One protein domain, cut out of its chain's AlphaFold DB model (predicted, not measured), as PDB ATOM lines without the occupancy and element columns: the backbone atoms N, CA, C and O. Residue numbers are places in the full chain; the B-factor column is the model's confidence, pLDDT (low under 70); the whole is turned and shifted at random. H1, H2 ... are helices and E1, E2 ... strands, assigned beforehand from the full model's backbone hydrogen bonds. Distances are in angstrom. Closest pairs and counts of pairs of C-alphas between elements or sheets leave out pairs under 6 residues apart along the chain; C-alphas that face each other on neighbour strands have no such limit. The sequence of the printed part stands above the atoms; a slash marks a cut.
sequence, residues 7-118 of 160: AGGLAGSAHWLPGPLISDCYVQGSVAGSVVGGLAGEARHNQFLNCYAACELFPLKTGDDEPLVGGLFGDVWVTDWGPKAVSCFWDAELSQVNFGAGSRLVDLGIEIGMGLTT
ATOM      1  N   ALA A   7     255.776 280.374 391.062       78.81
ATOM      2  CA  ALA A   7     254.417 280.336 390.546       78.81
ATOM      3  C   ALA A   7     254.014 278.906 390.181       78.81
ATOM      4  O   ALA A   7     254.720 278.201 389.461       78.81
ATOM      5  N   GLY A   8     252.842 278.509 390.664       70.12
ATOM      6  CA  GLY A   8     252.149 277.319 390.205       70.12
ATOM      7  C   GLY A   8     250.664 277.592 390.105       70.12
ATOM      8  O   GLY A   8     250.134 278.394 390.877       70.12
ATOM      9  N   GLY A   9     250.005 276.946 389.146       63.62
ATOM     10  CA  GLY A   9     248.586 277.168 388.893       63.62
ATOM     11  C   GLY A   9     247.690 276.817 390.078       63.62
ATOM     12  O   GLY A   9     246.665 277.461 390.279       63.62
ATOM     13  N   LEU A  10     248.111 275.847 390.899       76.06
ATOM     14  CA  LEU A  10     247.419 275.461 392.125       76.06
ATOM     15  C   LEU A  10     248.126 275.973 393.390       76.06
ATOM     16  O   LEU A  10     247.467 276.398 394.337       76.06
ATOM     17  N   ALA A  11     249.463 275.935 393.429       77.50
ATOM     18  CA  ALA A  11     250.235 276.384 394.587       77.50
ATOM     19  C   ALA A  11     251.571 277.035 394.195       77.50
ATOM     20  O   ALA A  11     252.334 276.488 393.407       77.50
ATOM     21  N   GLY A  12     251.917 278.170 394.811       66.69
ATOM     22  CA  GLY A  12     253.259 278.753 394.674       66.69
ATOM     23  C   GLY A  12     254.317 277.859 395.328       66.69
ATOM     24  O   GLY A  12     255.168 277.290 394.656       66.69
ATOM     25  N   SER A  13     254.212 277.662 396.641       69.19
ATOM     26  CA  SER A  13     255.095 276.785 397.409       69.19
ATOM     27  C   SER A  13     254.276 275.943 398.386       69.19
ATOM     28  O   SER A  13     253.375 276.453 399.061       69.19
ATOM     29  N   ALA A  14     254.579 274.646 398.459       61.00
ATOM     30  CA  ALA A  14     253.947 273.738 399.403       61.00
ATOM     31  C   ALA A  14     255.001 273.037 400.281       61.00
ATOM     32  O   ALA A  14     255.770 272.182 399.836       61.00
ATOM     33  N   HIS A  15     255.049 273.421 401.561       63.91
ATOM     34  CA  HIS A  15     256.055 272.975 402.529       63.91
ATOM     35  C   HIS A  15     255.394 272.529 403.842       63.91
ATOM     36  O   HIS A  15     255.364 273.274 404.818       63.91
ATOM     37  N   TRP A  16     254.852 271.309 403.875       61.34
ATOM     38  CA  TRP A  16     254.236 270.744 405.083       61.34
ATOM     39  C   TRP A  16     254.721 269.315 405.335       61.34
ATOM     40  O   TRP A  16     255.032 268.591 404.390       61.34
ATOM     41  N   LEU A  17     254.783 268.918 406.613       60.28
ATOM     42  CA  LEU A  17     255.084 267.555 407.056       60.28
ATOM     43  C   LEU A  17     253.992 267.068 408.033       60.28
ATOM     44  O   LEU A  17     253.830 267.689 409.086       60.28
ATOM     45  N   PRO A  18     253.278 265.963 407.730       65.75
ATOM     46  CA  PRO A  18     253.243 265.275 406.433       65.75
ATOM     47  C   PRO A  18     252.710 266.205 405.328       65.75
ATOM     48  O   PRO A  18     251.881 267.076 405.591       65.75
ATOM     49  N   GLY A  19     253.214 266.054 404.101       68.00
ATOM     50  CA  GLY A  19     252.749 266.870 402.980       68.00
ATOM     51  C   GLY A  19     251.308 266.520 402.595       68.00
ATOM     52  O   GLY A  19     250.912 265.358 402.730       68.00
ATOM     53  N   PRO A  20     250.502 267.499 402.144       79.19
ATOM     54  CA  PRO A  20     249.116 267.255 401.776       79.19
ATOM     55  C   PRO A  20     249.017 266.326 400.561       79.19
ATOM     56  O   PRO A  20     249.869 266.364 399.664       79.19
ATOM     57  N   LEU A  21     247.946 265.531 400.543       87.06
ATOM     58  CA  LEU A  21     247.440 264.903 399.329       87.06
ATOM     59  C   LEU A  21     246.636 265.951 398.560       87.06
ATOM     60  O   LEU A  21     245.691 266.529 399.094       87.06
ATOM     61  N   ILE A  22     247.038 266.184 397.323       90.19
ATOM     62  CA  ILE A  22     246.322 266.975 396.337       90.19
ATOM     63  C   ILE A  22     245.815 265.967 395.315       90.19
ATOM     64  O   ILE A  22     246.621 265.278 394.688       90.19
ATOM     65  N   SER A  23     244.499 265.830 395.189       94.12
ATOM     66  CA  SER A  23     243.913 264.888 394.245       94.12
ATOM     67  C   SER A  23     242.808 265.510 393.421       94.12
ATOM     68  O   SER A  23     242.173 266.469 393.857       94.12
ATOM     69  N   ASP A  24     242.611 264.951 392.232       95.19
ATOM     70  CA  ASP A  24     241.501 265.277 391.341       95.19
ATOM     71  C   ASP A  24     241.422 266.781 391.015       95.19
ATOM     72  O   ASP A  24     240.374 267.418 391.072       95.19
ATOM     73  N   CYS A  25     242.590 267.373 390.746       93.62
ATOM     74  CA  CYS A  25     242.762 268.803 390.511       93.62
ATOM     75  C   CYS A  25     243.314 269.054 389.113       93.62
ATOM     76  O   CYS A  25     244.146 268.297 388.612       93.62
ATOM     77  N   TYR A  26     242.937 270.177 388.515       95.38
ATOM     78  CA  TYR A  26     243.496 270.579 387.238       95.38
ATOM     79  C   TYR A  26     243.785 272.069 387.155       95.38
ATOM     80  O   TYR A  26     243.242 272.872 387.914       95.38
ATOM     81  N   VAL A  27     244.668 272.430 386.225       93.75
ATOM     82  CA  VAL A  27     244.983 273.821 385.903       93.75
ATOM     83  C   VAL A  27     244.915 274.012 384.395       93.75
ATOM     84  O   VAL A  27     245.523 273.258 383.630       93.75
ATOM     85  N   GLN A  28     244.206 275.059 383.980       92.94
ATOM     86  CA  GLN A  28     244.200 275.578 382.618       92.94
ATOM     87  C   GLN A  28     244.494 277.080 382.619       92.94
ATOM     88  O   GLN A  28     244.155 277.785 383.572       92.94
ATOM     89  N   GLY A  29     245.107 277.578 381.545       91.12
ATOM     90  CA  GLY A  29     245.416 278.999 381.368       91.12
ATOM     91  C   GLY A  29     246.913 279.265 381.253       91.12
ATOM     92  O   GLY A  29     247.611 278.568 380.521       91.12
ATOM     93  N   SER A  30     247.405 280.285 381.955       92.38
ATOM     94  CA  SER A  30     248.783 280.769 381.817       92.38
ATOM     95  C   SER A  30     249.459 280.934 383.179       92.38
ATOM     96  O   SER A  30     248.861 281.496 384.097       92.38
ATOM     97  N   VAL A  31     250.718 280.505 383.308       91.00
ATOM     98  CA  VAL A  31     251.516 280.641 384.543       91.00
ATOM     99  C   VAL A  31     252.826 281.366 384.235       91.00
ATOM    100  O   VAL A  31     253.534 280.985 383.306       91.00
ATOM    101  N   ALA A  32     253.168 282.399 385.010       91.62
ATOM    102  CA  ALA A  32     254.379 283.200 384.816       91.62
ATOM    103  C   ALA A  32     255.184 283.341 386.115       91.62
ATOM    104  O   ALA A  32     254.607 283.593 387.172       91.62
ATOM    105  N   GLY A  33     256.509 283.212 386.038       89.25
ATOM    106  CA  GLY A  33     257.394 283.276 387.206       89.25
ATOM    107  C   GLY A  33     258.838 282.881 386.893       89.25
ATOM    108  O   GLY A  33     259.148 282.518 385.764       89.25
ATOM    109  N   SER A  34     259.733 282.955 387.879       89.06
ATOM    110  CA  SER A  34     261.135 282.515 387.744       89.06
ATOM    111  C   SER A  34     261.332 281.036 388.081       89.06
ATOM    112  O   SER A  34     262.262 280.402 387.587       89.06
ATOM    113  N   VAL A  35     260.427 280.481 388.889       91.94
ATOM    114  CA  VAL A  35     260.281 279.045 389.148       91.94
ATOM    115  C   VAL A  35     258.831 278.694 388.836       91.94
ATOM    116  O   VAL A  35     257.923 279.136 389.541       91.94
ATOM    117  N   VAL A  36     258.612 277.967 387.740       93.12
ATOM    118  CA  VAL A  36     257.296 277.784 387.119       93.12
ATOM    119  C   VAL A  36     256.975 276.308 386.968       93.12
ATOM    120  O   VAL A  36     257.661 275.586 386.247       93.12
ATOM    121  N   GLY A  37     255.887 275.881 387.603       93.56
ATOM    122  CA  GLY A  37     255.269 274.586 387.343       93.56
ATOM    123  C   GLY A  37     253.793 274.732 387.022       93.56
ATOM    124  O   GLY A  37     253.129 275.614 387.563       93.56
ATOM    125  N   GLY A  38     253.254 273.865 386.166       93.69
ATOM    126  CA  GLY A  38     251.824 273.885 385.854       93.69
ATOM    127  C   GLY A  38     250.946 273.702 387.099       93.69
ATOM    128  O   GLY A  38     250.005 274.465 387.309       93.69
ATOM    129  N   LEU A  39     251.298 272.758 387.981       92.81
ATOM    130  CA  LEU A  39     250.594 272.521 389.245       92.81
ATOM    131  C   LEU A  39     251.189 273.335 390.396       92.81
ATOM    132  O   LEU A  39     250.461 274.066 391.074       92.81
ATOM    133  N   ALA A  40     252.499 273.216 390.630       92.00
ATOM    134  CA  ALA A  40     253.161 273.927 391.720       92.00
ATOM    135  C   ALA A  40     254.511 274.519 391.314       92.00
ATOM    136  O   ALA A  40     255.266 273.894 390.579       92.00
ATOM    137  N   GLY A  41     254.854 275.697 391.830       91.06
ATOM    138  CA  GLY A  41     256.190 276.252 391.611       91.06
ATOM    139  C   GLY A  41     257.253 275.416 392.326       91.06
ATOM    140  O   GLY A  41     258.167 274.918 391.684       91.06
ATOM    141  N   GLU A  42     257.077 275.164 393.624       89.31
ATOM    142  CA  GLU A  42     257.948 274.286 394.419       89.31
ATOM    143  C   GLU A  42     257.179 273.136 395.082       89.31
ATOM    144  O   GLU A  42     256.203 273.362 395.808       89.31
ATOM    145  N   ALA A  43     257.684 271.908 394.926       87.12
ATOM    146  CA  ALA A  43     257.145 270.709 395.569       87.12
ATOM    147  C   ALA A  43     258.219 269.980 396.398       87.12
ATOM    148  O   ALA A  43     259.295 269.653 395.898       87.12
ATOM    149  N   ARG A  44     257.938 269.698 397.682       82.81
ATOM    150  CA  ARG A  44     258.924 269.061 398.589       82.81
ATOM    151  C   ARG A  44     258.465 267.752 399.220       82.81
ATOM    152  O   ARG A  44     259.243 266.811 399.270       82.81
ATOM    153  N   HIS A  45     257.213 267.680 399.672       79.69
ATOM    154  CA  HIS A  45     256.666 266.493 400.359       79.69
ATOM    155  C   HIS A  45     255.238 266.139 399.928       79.69
ATOM    156  O   HIS A  45     254.548 265.353 400.573       79.69
ATOM    157  N   ASN A  46     254.769 266.773 398.860       84.25
ATOM    158  CA  ASN A  46     253.388 266.710 398.413       84.25
ATOM    159  C   ASN A  46     253.116 265.433 397.631       84.25
ATOM    160  O   ASN A  46     253.947 264.979 396.847       84.25
ATOM    161  N   GLN A  47     251.922 264.889 397.805       88.06
ATOM    162  CA  GLN A  47     251.444 263.796 396.973       88.06
ATOM    163  C   GLN A  47     250.385 264.357 396.041       88.06
ATOM    164  O   GLN A  47     249.422 264.959 396.503       88.06
ATOM    165  N   PHE A  48     250.591 264.174 394.748       92.44
ATOM    166  CA  PHE A  48     249.649 264.515 393.702       92.44
ATOM    167  C   PHE A  48     249.108 263.219 393.112       92.44
ATOM    168  O   PHE A  48     249.882 262.311 392.794       92.44
ATOM    169  N   LEU A  49     247.788 263.133 393.008       95.31
ATOM    170  CA  LEU A  49     247.085 261.973 392.477       95.31
ATOM    171  C   LEU A  49     246.016 262.446 391.502       95.31
ATOM    172  O   LEU A  49     245.196 263.278 391.867       95.31
ATOM    173  N   ASN A  50     246.001 261.910 390.285       96.75
ATOM    174  CA  ASN A  50     244.992 262.266 389.284       96.75
ATOM    175  C   ASN A  50     244.900 263.787 389.086       96.75
ATOM    176  O   ASN A  50     243.853 264.402 389.261       96.75
ATOM    177  N   CYS A  51     246.040 264.424 388.827       96.81
ATOM    178  CA  CYS A  51     246.087 265.865 388.594       96.81
ATOM    179  C   CYS A  51     246.682 266.165 387.231       96.81
ATOM    180  O   CYS A  51     247.593 265.458 386.801       96.81
ATOM    181  N   TYR A  52     246.238 267.237 386.582       97.94
ATOM    182  CA  TYR A  52     246.840 267.629 385.316       97.94
ATOM    183  C   TYR A  52     247.047 269.134 385.152       97.94
ATOM    184  O   TYR A  52     246.362 269.948 385.769       97.94
ATOM    185  N   ALA A  53     248.004 269.500 384.300       97.62
ATOM    186  CA  ALA A  53     248.222 270.879 383.882       97.62
ATOM    187  C   ALA A  53     248.180 271.003 382.355       97.62
ATOM    188  O   ALA A  53     248.963 270.375 381.644       97.62
ATOM    189  N   ALA A  54     247.291 271.851 381.851       97.12
ATOM    190  CA  ALA A  54     247.244 272.264 380.455       97.12
ATOM    191  C   ALA A  54     247.392 273.788 380.405       97.12
ATOM    192  O   ALA A  54     246.412 274.531 380.333       97.12
ATOM    193  N   CYS A  55     248.631 274.261 380.543       93.50
ATOM    194  CA  CYS A  55     248.929 275.684 380.668       93.50
ATOM    195  C   CYS A  55     250.035 276.130 379.720       93.50
ATOM    196  O   CYS A  55     251.014 275.415 379.512       93.50
ATOM    197  N   GLU A  56     249.923 277.368 379.249       95.50
ATOM    198  CA  GLU A  56     251.042 278.101 378.668       95.50
ATOM    199  C   GLU A  56     251.961 278.596 379.794       95.50
ATOM    200  O   GLU A  56     251.507 279.212 380.766       95.50
ATOM    201  N   LEU A  57     253.263 278.333 379.680       93.25
ATOM    202  CA  LEU A  57     254.242 278.705 380.700       93.25
ATOM    203  C   LEU A  57     255.098 279.883 380.216       93.25
ATOM    204  O   LEU A  57     255.696 279.838 379.144       93.25
ATOM    205  N   PHE A  58     255.189 280.929 381.038       93.00
ATOM    206  CA  PHE A  58     255.918 282.167 380.758       93.00
ATOM    207  C   PHE A  58     257.065 282.353 381.762       93.00
ATOM    208  O   PHE A  58     256.926 283.098 382.740       93.00
ATOM    209  N   PRO A  59     258.206 281.672 381.564       91.25
ATOM    210  CA  PRO A  59     259.353 281.825 382.444       91.25
ATOM    211  C   PRO A  59     259.930 283.240 382.387       91.25
ATOM    212  O   PRO A  59     260.192 283.795 381.321       91.25
ATOM    213  N   LEU A  60     260.160 283.816 383.562       90.56
ATOM    214  CA  LEU A  60     260.708 285.147 383.761       90.56
ATOM    215  C   LEU A  60     262.124 285.022 384.313       90.56
ATOM    216  O   LEU A  60     262.339 284.488 385.398       90.56
ATOM    217  N   LYS A  61     263.100 285.556 383.580       87.12
ATOM    218  CA  LYS A  61     264.485 285.583 384.044       87.12
ATOM    219  C   LYS A  61     264.651 286.602 385.172       87.12
ATOM    220  O   LYS A  61     264.357 287.786 384.997       87.12
ATOM    221  N   THR A  62     265.163 286.152 386.313       80.94
ATOM    222  CA  THR A  62     265.475 286.996 387.472       80.94
ATOM    223  C   THR A  62     266.963 286.919 387.783       80.94
ATOM    224  O   THR A  62     267.433 285.924 388.319       80.94
ATOM    225  N   GLY A  63     267.707 287.983 387.475       82.38
ATOM    226  CA  GLY A  63     269.162 287.987 387.653       82.38
ATOM    227  C   GLY A  63     269.877 287.134 386.603       82.38
ATOM    228  O   GLY A  63     269.470 287.112 385.439       82.38
ATOM    229  N   ASP A  64     270.959 286.475 387.017       84.62
ATOM    230  CA  ASP A  64     271.812 285.686 386.122       84.62
ATOM    231  C   ASP A  64     271.378 284.216 386.014       84.62
ATOM    232  O   ASP A  64     271.741 283.553 385.040       84.62
ATOM    233  N   ASP A  65     270.568 283.732 386.961       83.75
ATOM    234  CA  ASP A  65     270.087 282.352 386.997       83.75
ATOM    235  C   ASP A  65     269.062 282.079 385.885       83.75
ATOM    236  O   ASP A  65     268.243 282.934 385.521       83.75
ATOM    237  N   GLU A  66     269.115 280.869 385.325       87.25
ATOM    238  CA  GLU A  66     268.118 280.408 384.363       87.25
ATOM    239  C   GLU A  66     266.826 280.007 385.090       87.25
ATOM    240  O   GLU A  66     266.890 279.390 386.157       87.25
ATOM    241  N   PRO A  67     265.647 280.342 384.535       90.38
ATOM    242  CA  PRO A  67     264.380 280.003 385.161       90.38
ATOM    243  C   PRO A  67     264.187 278.485 385.215       90.38
ATOM    244  O   PRO A  67     264.487 277.764 384.258       90.38
ATOM    245  N   LEU A  68     263.637 278.001 386.325       92.25
ATOM    246  CA  LEU A  68     263.278 276.595 386.486       92.25
ATOM    247  C   LEU A  68     261.856 276.387 385.974       92.25
ATOM    248  O   LEU A  68     260.920 276.999 386.486       92.25
ATOM    249  N   VAL A  69     261.695 275.539 384.959       93.69
ATOM    250  CA  VAL A  69     260.401 275.313 384.303       93.69
ATOM    251  C   VAL A  69     260.132 273.826 384.163       93.69
ATOM    252  O   VAL A  69     260.892 273.121 383.499       93.69
ATOM    253  N   GLY A  70     259.037 273.356 384.752       94.06
ATOM    254  CA  GLY A  70     258.537 272.000 384.546       94.06
ATOM    255  C   GLY A  70     257.053 271.992 384.212       94.06
ATOM    256  O   GLY A  70     256.304 272.882 384.607       94.06
ATOM    257  N   GLY A  71     256.616 270.966 383.485       95.00
ATOM    258  CA  GLY A  71     255.213 270.814 383.102       95.00
ATOM    259  C   GLY A  71     254.281 270.706 384.311       95.00
ATOM    260  O   GLY A  71     253.195 271.279 384.312       95.00
ATOM    261  N   LEU A  72     254.734 270.051 385.387       94.44
ATOM    262  CA  LEU A  72     253.999 269.932 386.649       94.44
ATOM    263  C   LEU A  72     254.601 270.807 387.748       94.44
ATOM    264  O   LEU A  72     253.862 271.524 388.426       94.44
ATOM    265  N   PHE A  73     255.927 270.767 387.912       93.69
ATOM    266  CA  PHE A  73     256.638 271.426 389.006       93.69
ATOM    267  C   PHE A  73     257.807 272.276 388.517       93.69
ATOM    268  O   PHE A  73     258.621 271.807 387.728       93.69
ATOM    269  N   GLY A  74     257.948 273.501 389.018       92.88
ATOM    270  CA  GLY A  74     259.120 274.325 388.707       92.88
ATOM    271  C   GLY A  74     260.385 273.743 389.326       92.88
ATOM    272  O   GLY A  74     261.334 273.408 388.622       92.88
ATOM    273  N   ASP A  75     260.360 273.535 390.636       90.81
ATOM    274  CA  ASP A  75     261.427 272.905 391.402       90.81
ATOM    275  C   ASP A  75     260.877 271.807 392.319       90.81
ATOM    276  O   ASP A  75     259.760 271.870 392.845       90.81
ATOM    277  N   VAL A  76     261.687 270.769 392.495       87.81
ATOM    278  CA  VAL A  76     261.361 269.581 393.274       87.81
ATOM    279  C   VAL A  76     262.501 269.254 394.219       87.81
ATOM    280  O   VAL A  76     263.638 269.051 393.798       87.81
ATOM    281  N   TRP A  77     262.165 269.094 395.497       85.50
ATOM    282  CA  TRP A  77     263.121 268.688 396.517       85.50
ATOM    283  C   TRP A  77     263.062 267.179 396.707       85.50
ATOM    284  O   TRP A  77     262.174 266.640 397.372       85.50
ATOM    285  N   VAL A  78     264.031 266.492 396.108       76.38
ATOM    286  CA  VAL A  78     264.153 265.039 396.208       76.38
ATOM    287  C   VAL A  78     264.736 264.668 397.570       76.38
ATOM    288  O   VAL A  78     265.906 264.900 397.862       76.38
ATOM    289  N   THR A  79     263.897 264.068 398.407       76.38
ATOM    290  CA  THR A  79     264.279 263.389 399.652       76.38
ATOM    291  C   THR A  79     263.602 262.018 399.675       76.38
ATOM    292  O   THR A  79     262.803 261.717 398.787       76.38
ATOM    293  N   ASP A  80     263.831 261.197 400.703       71.56
ATOM    294  CA  ASP A  80     263.095 259.929 400.883       71.56
ATOM    295  C   ASP A  80     261.564 260.129 400.980       71.56
ATOM    296  O   ASP A  80     260.782 259.199 400.765       71.56
ATOM    297  N   TRP A  81     261.128 261.363 401.256       69.06
ATOM    298  CA  TRP A  81     259.734 261.809 401.231       69.06
ATOM    299  C   TRP A  81     259.495 262.900 400.182       69.06
ATOM    300  O   TRP A  81     258.665 263.779 400.404       69.06
ATOM    301  N   GLY A  82     260.253 262.889 399.082       70.38
ATOM    302  CA  GLY A  82     260.081 263.809 397.958       70.38
ATOM    303  C   GLY A  82     258.663 263.758 397.379       70.38
ATOM    304  O   GLY A  82     257.916 262.806 397.651       70.38
ATOM    305  N   PRO A  83     258.260 264.767 396.589       76.88
ATOM    306  CA  PRO A  83     256.919 264.786 396.046       76.88
ATOM    307  C   PRO A  83     256.699 263.602 395.106       76.88
ATOM    308  O   PRO A  83     257.597 263.178 394.376       76.88
ATOM    309  N   LYS A  84     255.479 263.072 395.128       86.44
ATOM    310  CA  LYS A  84     255.045 261.988 394.246       86.44
ATOM    311  C   LYS A  84     253.933 262.506 393.362       86.44
ATOM    312  O   LYS A  84     253.011 263.131 393.871       86.44
ATOM    313  N   ALA A  85     254.013 262.222 392.071       91.25
ATOM    314  CA  ALA A  85     252.958 262.526 391.118       91.25
ATOM    315  C   ALA A  85     252.519 261.216 390.467       91.25
ATOM    316  O   ALA A  85     253.245 260.650 389.651       91.25
ATOM    317  N   VAL A  86     251.376 260.701 390.910       93.62
ATOM    318  CA  VAL A  86     250.815 259.420 390.473       93.62
ATOM    319  C   VAL A  86     249.633 259.706 389.563       93.62
ATOM    320  O   VAL A  86     248.729 260.446 389.944       93.62
ATOM    321  N   SER A  87     249.651 259.132 388.358       95.88
ATOM    322  CA  SER A  87     248.632 259.398 387.333       95.88
ATOM    323  C   SER A  87     248.441 260.903 387.100       95.88
ATOM    324  O   SER A  87     247.318 261.392 386.993       95.88
ATOM    325  N   CYS A  88     249.556 261.644 387.090       96.81
ATOM    326  CA  CYS A  88     249.577 263.079 386.847       96.81
ATOM    327  C   CYS A  88     250.169 263.393 385.479       96.81
ATOM    328  O   CYS A  88     251.212 262.844 385.113       96.81
ATOM    329  N   PHE A  89     249.545 264.334 384.779       98.06
ATOM    330  CA  PHE A  89     249.841 264.609 383.377       98.06
ATOM    331  C   PHE A  89     250.032 266.092 383.108       98.06
ATOM    332  O   PHE A  89     249.424 266.936 383.764       98.06
ATOM    333  N   TRP A  90     250.848 266.432 382.119       97.94
ATOM    334  CA  TRP A  90     250.846 267.784 381.572       97.94
ATOM    335  C   TRP A  90     250.781 267.749 380.054       97.94
ATOM    336  O   TRP A  90     251.267 266.804 379.428       97.94
ATOM    337  N   ASP A  91     250.220 268.802 379.472       98.31
ATOM    338  CA  ASP A  91     250.282 269.000 378.031       98.31
ATOM    339  C   ASP A  91     251.669 269.530 377.637       98.31
ATOM    340  O   ASP A  91     252.007 270.698 377.864       98.31
ATOM    341  N   ALA A  92     252.501 268.653 377.079       97.62
ATOM    342  CA  ALA A  92     253.861 268.968 376.658       97.62
ATOM    343  C   ALA A  92     253.898 269.833 375.386       97.62
ATOM    344  O   ALA A  92     254.856 270.584 375.186       97.62
ATOM    345  N   GLU A  93     252.860 269.770 374.548       97.75
ATOM    346  CA  GLU A  93     252.745 270.578 373.334       97.75
ATOM    347  C   GLU A  93     252.284 271.997 373.671       97.75
ATOM    348  O   GLU A  93     252.888 272.961 373.211       97.75
ATOM    349  N   LEU A  94     251.286 272.160 374.535       96.94
ATOM    350  CA  LEU A  94     250.821 273.478 374.969       96.94
ATOM    351  C   LEU A  94     251.872 274.205 375.818       96.94
ATOM    352  O   LEU A  94     252.136 275.388 375.608       96.94
ATOM    353  N   SER A  95     252.503 273.497 376.759       96.25
ATOM    354  CA  SER A  95     253.508 274.093 377.650       96.25
ATOM    355  C   SER A  95     254.873 274.294 376.993       96.25
ATOM    356  O   SER A  95     255.672 275.079 377.500       96.25
ATOM    357  N   GLN A  96     255.157 273.586 375.891       96.62
ATOM    358  CA  GLN A  96     256.481 273.510 375.257       96.62
ATOM    359  C   GLN A  96     257.579 272.973 376.202       96.62
ATOM    360  O   GLN A  96     258.760 273.305 376.061       96.62
ATOM    361  N   VAL A  97     257.208 272.128 377.174       93.69
ATOM    362  CA  VAL A  97     258.121 271.565 378.180       93.69
ATOM    363  C   VAL A  97     258.093 270.037 378.161       93.69
ATOM    364  O   VAL A  97     257.050 269.407 378.299       93.69
ATOM    365  N   ASN A  98     259.281 269.431 378.069       91.44
ATOM    366  CA  ASN A  98     259.455 267.973 377.968       91.44
ATOM    367  C   ASN A  98     259.736 267.274 379.310       91.44
ATOM    368  O   ASN A  98     259.928 266.062 379.339       91.44
ATOM    369  N   PHE A  99     259.801 268.019 380.414       92.00
ATOM    370  CA  PHE A  99     260.112 267.480 381.738       92.00
ATOM    371  C   PHE A  99     259.024 267.855 382.740       92.00
ATOM    372  O   PHE A  99     258.593 269.004 382.794       92.00
ATOM    373  N   GLY A 100     258.628 266.908 383.592       92.25
ATOM    374  CA  GLY A 100     257.641 267.170 384.640       92.25
ATOM    375  C   GLY A 100     258.148 268.135 385.715       92.25
ATOM    376  O   GLY A 100     257.350 268.875 386.284       92.25
ATOM    377  N   ALA A 101     259.466 268.172 385.949       92.69
ATOM    378  CA  ALA A 101     260.125 269.045 386.920       92.69
ATOM    379  C   ALA A 101     261.266 269.863 386.287       92.69
ATOM    380  O   ALA A 101     262.111 269.302 385.579       92.69
ATOM    381  N   GLY A 102     261.331 271.163 386.586       91.12
ATOM    382  CA  GLY A 102     262.353 272.074 386.054       91.12
ATOM    383  C   GLY A 102     263.754 271.883 386.634       91.12
ATOM    384  O   GLY A 102     264.737 272.166 385.951       91.12
ATOM    385  N   SER A 103     263.877 271.294 387.826       87.19
ATOM    386  CA  SER A 103     265.167 270.917 388.426       87.19
ATOM    387  C   SER A 103     265.869 269.733 387.741       87.19
ATOM    388  O   SER A 103     266.967 269.363 388.148       87.19
ATOM    389  N   ARG A 104     265.276 269.172 386.671       72.50
ATOM    390  CA  ARG A 104     265.847 268.128 385.796       72.50
ATOM    391  C   ARG A 104     266.415 266.939 386.574       72.50
ATOM    392  O   ARG A 104     267.619 266.725 386.654       72.50
ATOM    393  N   LEU A 105     265.519 266.081 387.045       73.56
ATOM    394  CA  LEU A 105     265.854 264.892 387.838       73.56
ATOM    395  C   LEU A 105     266.360 263.691 387.011       73.56
ATOM    396  O   LEU A 105     266.448 262.577 387.528       73.56
ATOM    397  N   VAL A 106     266.699 263.900 385.732       65.56
ATOM    398  CA  VAL A 106     267.097 262.837 384.788       65.56
ATOM    399  C   VAL A 106     268.325 262.062 385.263       65.56
ATOM    400  O   VAL A 106     268.357 260.839 385.151       65.56
ATOM    401  N   ASP A 107     269.287 262.750 385.879       72.31
ATOM    402  CA  ASP A 107     270.512 262.132 386.399       72.31
ATOM    403  C   ASP A 107     270.253 261.274 387.650       72.31
ATOM    404  O   ASP A 107     271.079 260.445 388.025       72.31
ATOM    405  N   LEU A 108     269.088 261.449 388.282       75.75
ATOM    406  CA  LEU A 108     268.631 260.662 389.426       75.75
ATOM    407  C   LEU A 108     267.692 259.517 389.014       75.75
ATOM    408  O   LEU A 108     267.293 258.732 389.871       75.75
ATOM    409  N   GLY A 109     267.329 259.417 387.728       75.19
ATOM    410  CA  GLY A 109     266.378 258.419 387.228       75.19
ATOM    411  C   GLY A 109     264.969 258.565 387.812       75.19
ATOM    412  O   GLY A 109     264.233 257.584 387.879       75.19
ATOM    413  N   ILE A 110     264.608 259.765 388.280       77.81
ATOM    414  CA  ILE A 110     263.297 260.041 388.869       77.81
ATOM    415  C   ILE A 110     262.419 260.704 387.812       77.81
ATOM    416  O   ILE A 110     262.668 261.834 387.394       77.81
ATOM    417  N   GLU A 111     261.363 260.004 387.420       80.81
ATOM    418  CA  GLU A 111     260.305 260.532 386.565       80.81
ATOM    419  C   GLU A 111     259.144 261.026 387.435       80.81
ATOM    420  O   GLU A 111     258.726 260.356 388.382       80.81
ATOM    421  N   ILE A 112     258.646 262.227 387.141       88.00
ATOM    422  CA  ILE A 112     257.545 262.849 387.878       88.00
ATOM    423  C   ILE A 112     256.433 263.181 386.897       88.00
ATOM    424  O   ILE A 112     256.565 264.105 386.093       88.00
ATOM    425  N   GLY A 113     255.341 262.424 387.001       92.44
ATOM    426  CA  GLY A 113     254.231 262.486 386.058       92.44
ATOM    427  C   GLY A 113     254.646 262.122 384.633       92.44
ATOM    428  O   GLY A 113     255.741 261.613 384.394       92.44
ATOM    429  N   MET A 114     253.757 262.396 383.682       95.56
ATOM    430  CA  MET A 114     253.972 262.086 382.271       95.56
ATOM    431  C   MET A 114     253.518 263.232 381.364       95.56
ATOM    432  O   MET A 114     252.423 263.770 381.519       95.56
ATOM    433  N   GLY A 115     254.378 263.596 380.414       96.81
ATOM    434  CA  GLY A 115     254.075 264.589 379.391       96.81
ATOM    435  C   GLY A 115     253.316 263.934 378.256       96.81
ATOM    436  O   GLY A 115     253.781 262.938 377.702       96.81
ATOM    437  N   LEU A 116     252.160 264.491 377.929       98.00
ATOM    438  CA  LEU A 116     251.271 264.011 376.883       98.00
ATOM    439  C   LEU A 116     251.146 265.072 375.786       98.00
ATOM    440  O   LEU A 116     251.330 266.264 376.036       98.00
ATOM    441  N   THR A 117     250.835 264.642 374.567       98.12
ATOM    442  CA  THR A 117     250.427 265.565 373.496       98.12
ATOM    443  C   THR A 117     249.051 266.153 373.795       98.12
ATOM    444  O   THR A 117     248.281 265.555 374.552       98.12
ATOM    445  N   THR A 118     248.679 267.262 373.152       97.62
ATOM    446  CA  THR A 118     247.332 267.833 373.315       97.62
ATOM    447  C   THR A 118     246.258 266.820 372.931       97.62
ATOM    448  O   THR A 118     245.268 266.653 373.636       97.62
TER     449      THR A 118
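This is residues 7 to 118 of the 160 residues of an uncharacterized protein of Planctomycetes bacterium RBG_16_55_9 (UniProt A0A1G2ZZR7). The chain is wound in stacked turns, a short solenoid in which E1, E4 and E7 stack as one wall, E3 and E6 as a second, and E2, E5, E8, E9 and E10 as a third, the largest, which folds round a corner where E2 and E5 bend. A last turn runs through H1 and H2 to E10 at one end of the stack. The printed part has 112 residues, in the order E1 to E9, H1, H2, E10; neighbour strands are parallel and the class is mostly strand. It is compact, with a radius of gyration of the C-alphas of 12.4 A and spans of 32 by 32 by 25 A.

Begin at residues 7 to 8, which pair in parallel with residues 36 to 37 of E3, residues 35 to 37. Next comes E1, residues 11 to 14, parallel to E4, residues 40 to 43, with N 42 and O 12 3.0 A apart. On E4's other side is E7, residues 73 to 76, with N 75 and O 41 at 2.8 A. E2, residues 21 to 33, bends by 101 degrees at residue 24; its parallel neighbour E5, residues 47 to 59, bends by 104 degrees at residue 50. Look there for N 22 and O 47, and N 58 and O 31, each 2.8 A apart. E3 runs on into E4 at 96 degrees, and pairs with E6, residues 68 to 70, with N 36 and O 68 at 2.8 A. On the side of E5 away from E2 are E8, residues 84 to 86, with N 48 and O 84 at 2.8 A, and E9, residues 89 to 91, with N 53 and O 89 at 3.0 A. This branched sheet is twisted. H1, residues 92 to 95, is on it at a height of 4.7 A, over none of its strands; its closest C-alphas to E5 are Ser 95 and Glu 56, 4.8 A. H2, residues 105 to 108, is only just apart from E7, at 8.5 A. E10, residues 114 to 116, pairs with E9, N 116 and O 90 at 2.9 A, closing a strand-helix-strand unit, two parallel strands with helices between, whose crossover is right-handed. Both helices are too short for an O i to N i+4 pair; the one O i to N i+3 pair is within range in H2, not in H1.

Find C-alpha 11 at (250.235, 276.384, 394.587), where E1 begins. E2 spans 24.2 A, and E5 spans 24.5 A from C-alpha 47 at (251.444, 263.796, 396.973). E10 ends at C-alpha 116, (251.271, 264.011, 376.883).

The C-alphas farthest apart are Asp 24 and Asp 64, 36.9 A. The printed part has no cut and no long link. Mean pLDDT of the printed part is 87.0; residues 9, 12 to 19, 81 and 106 are under 70.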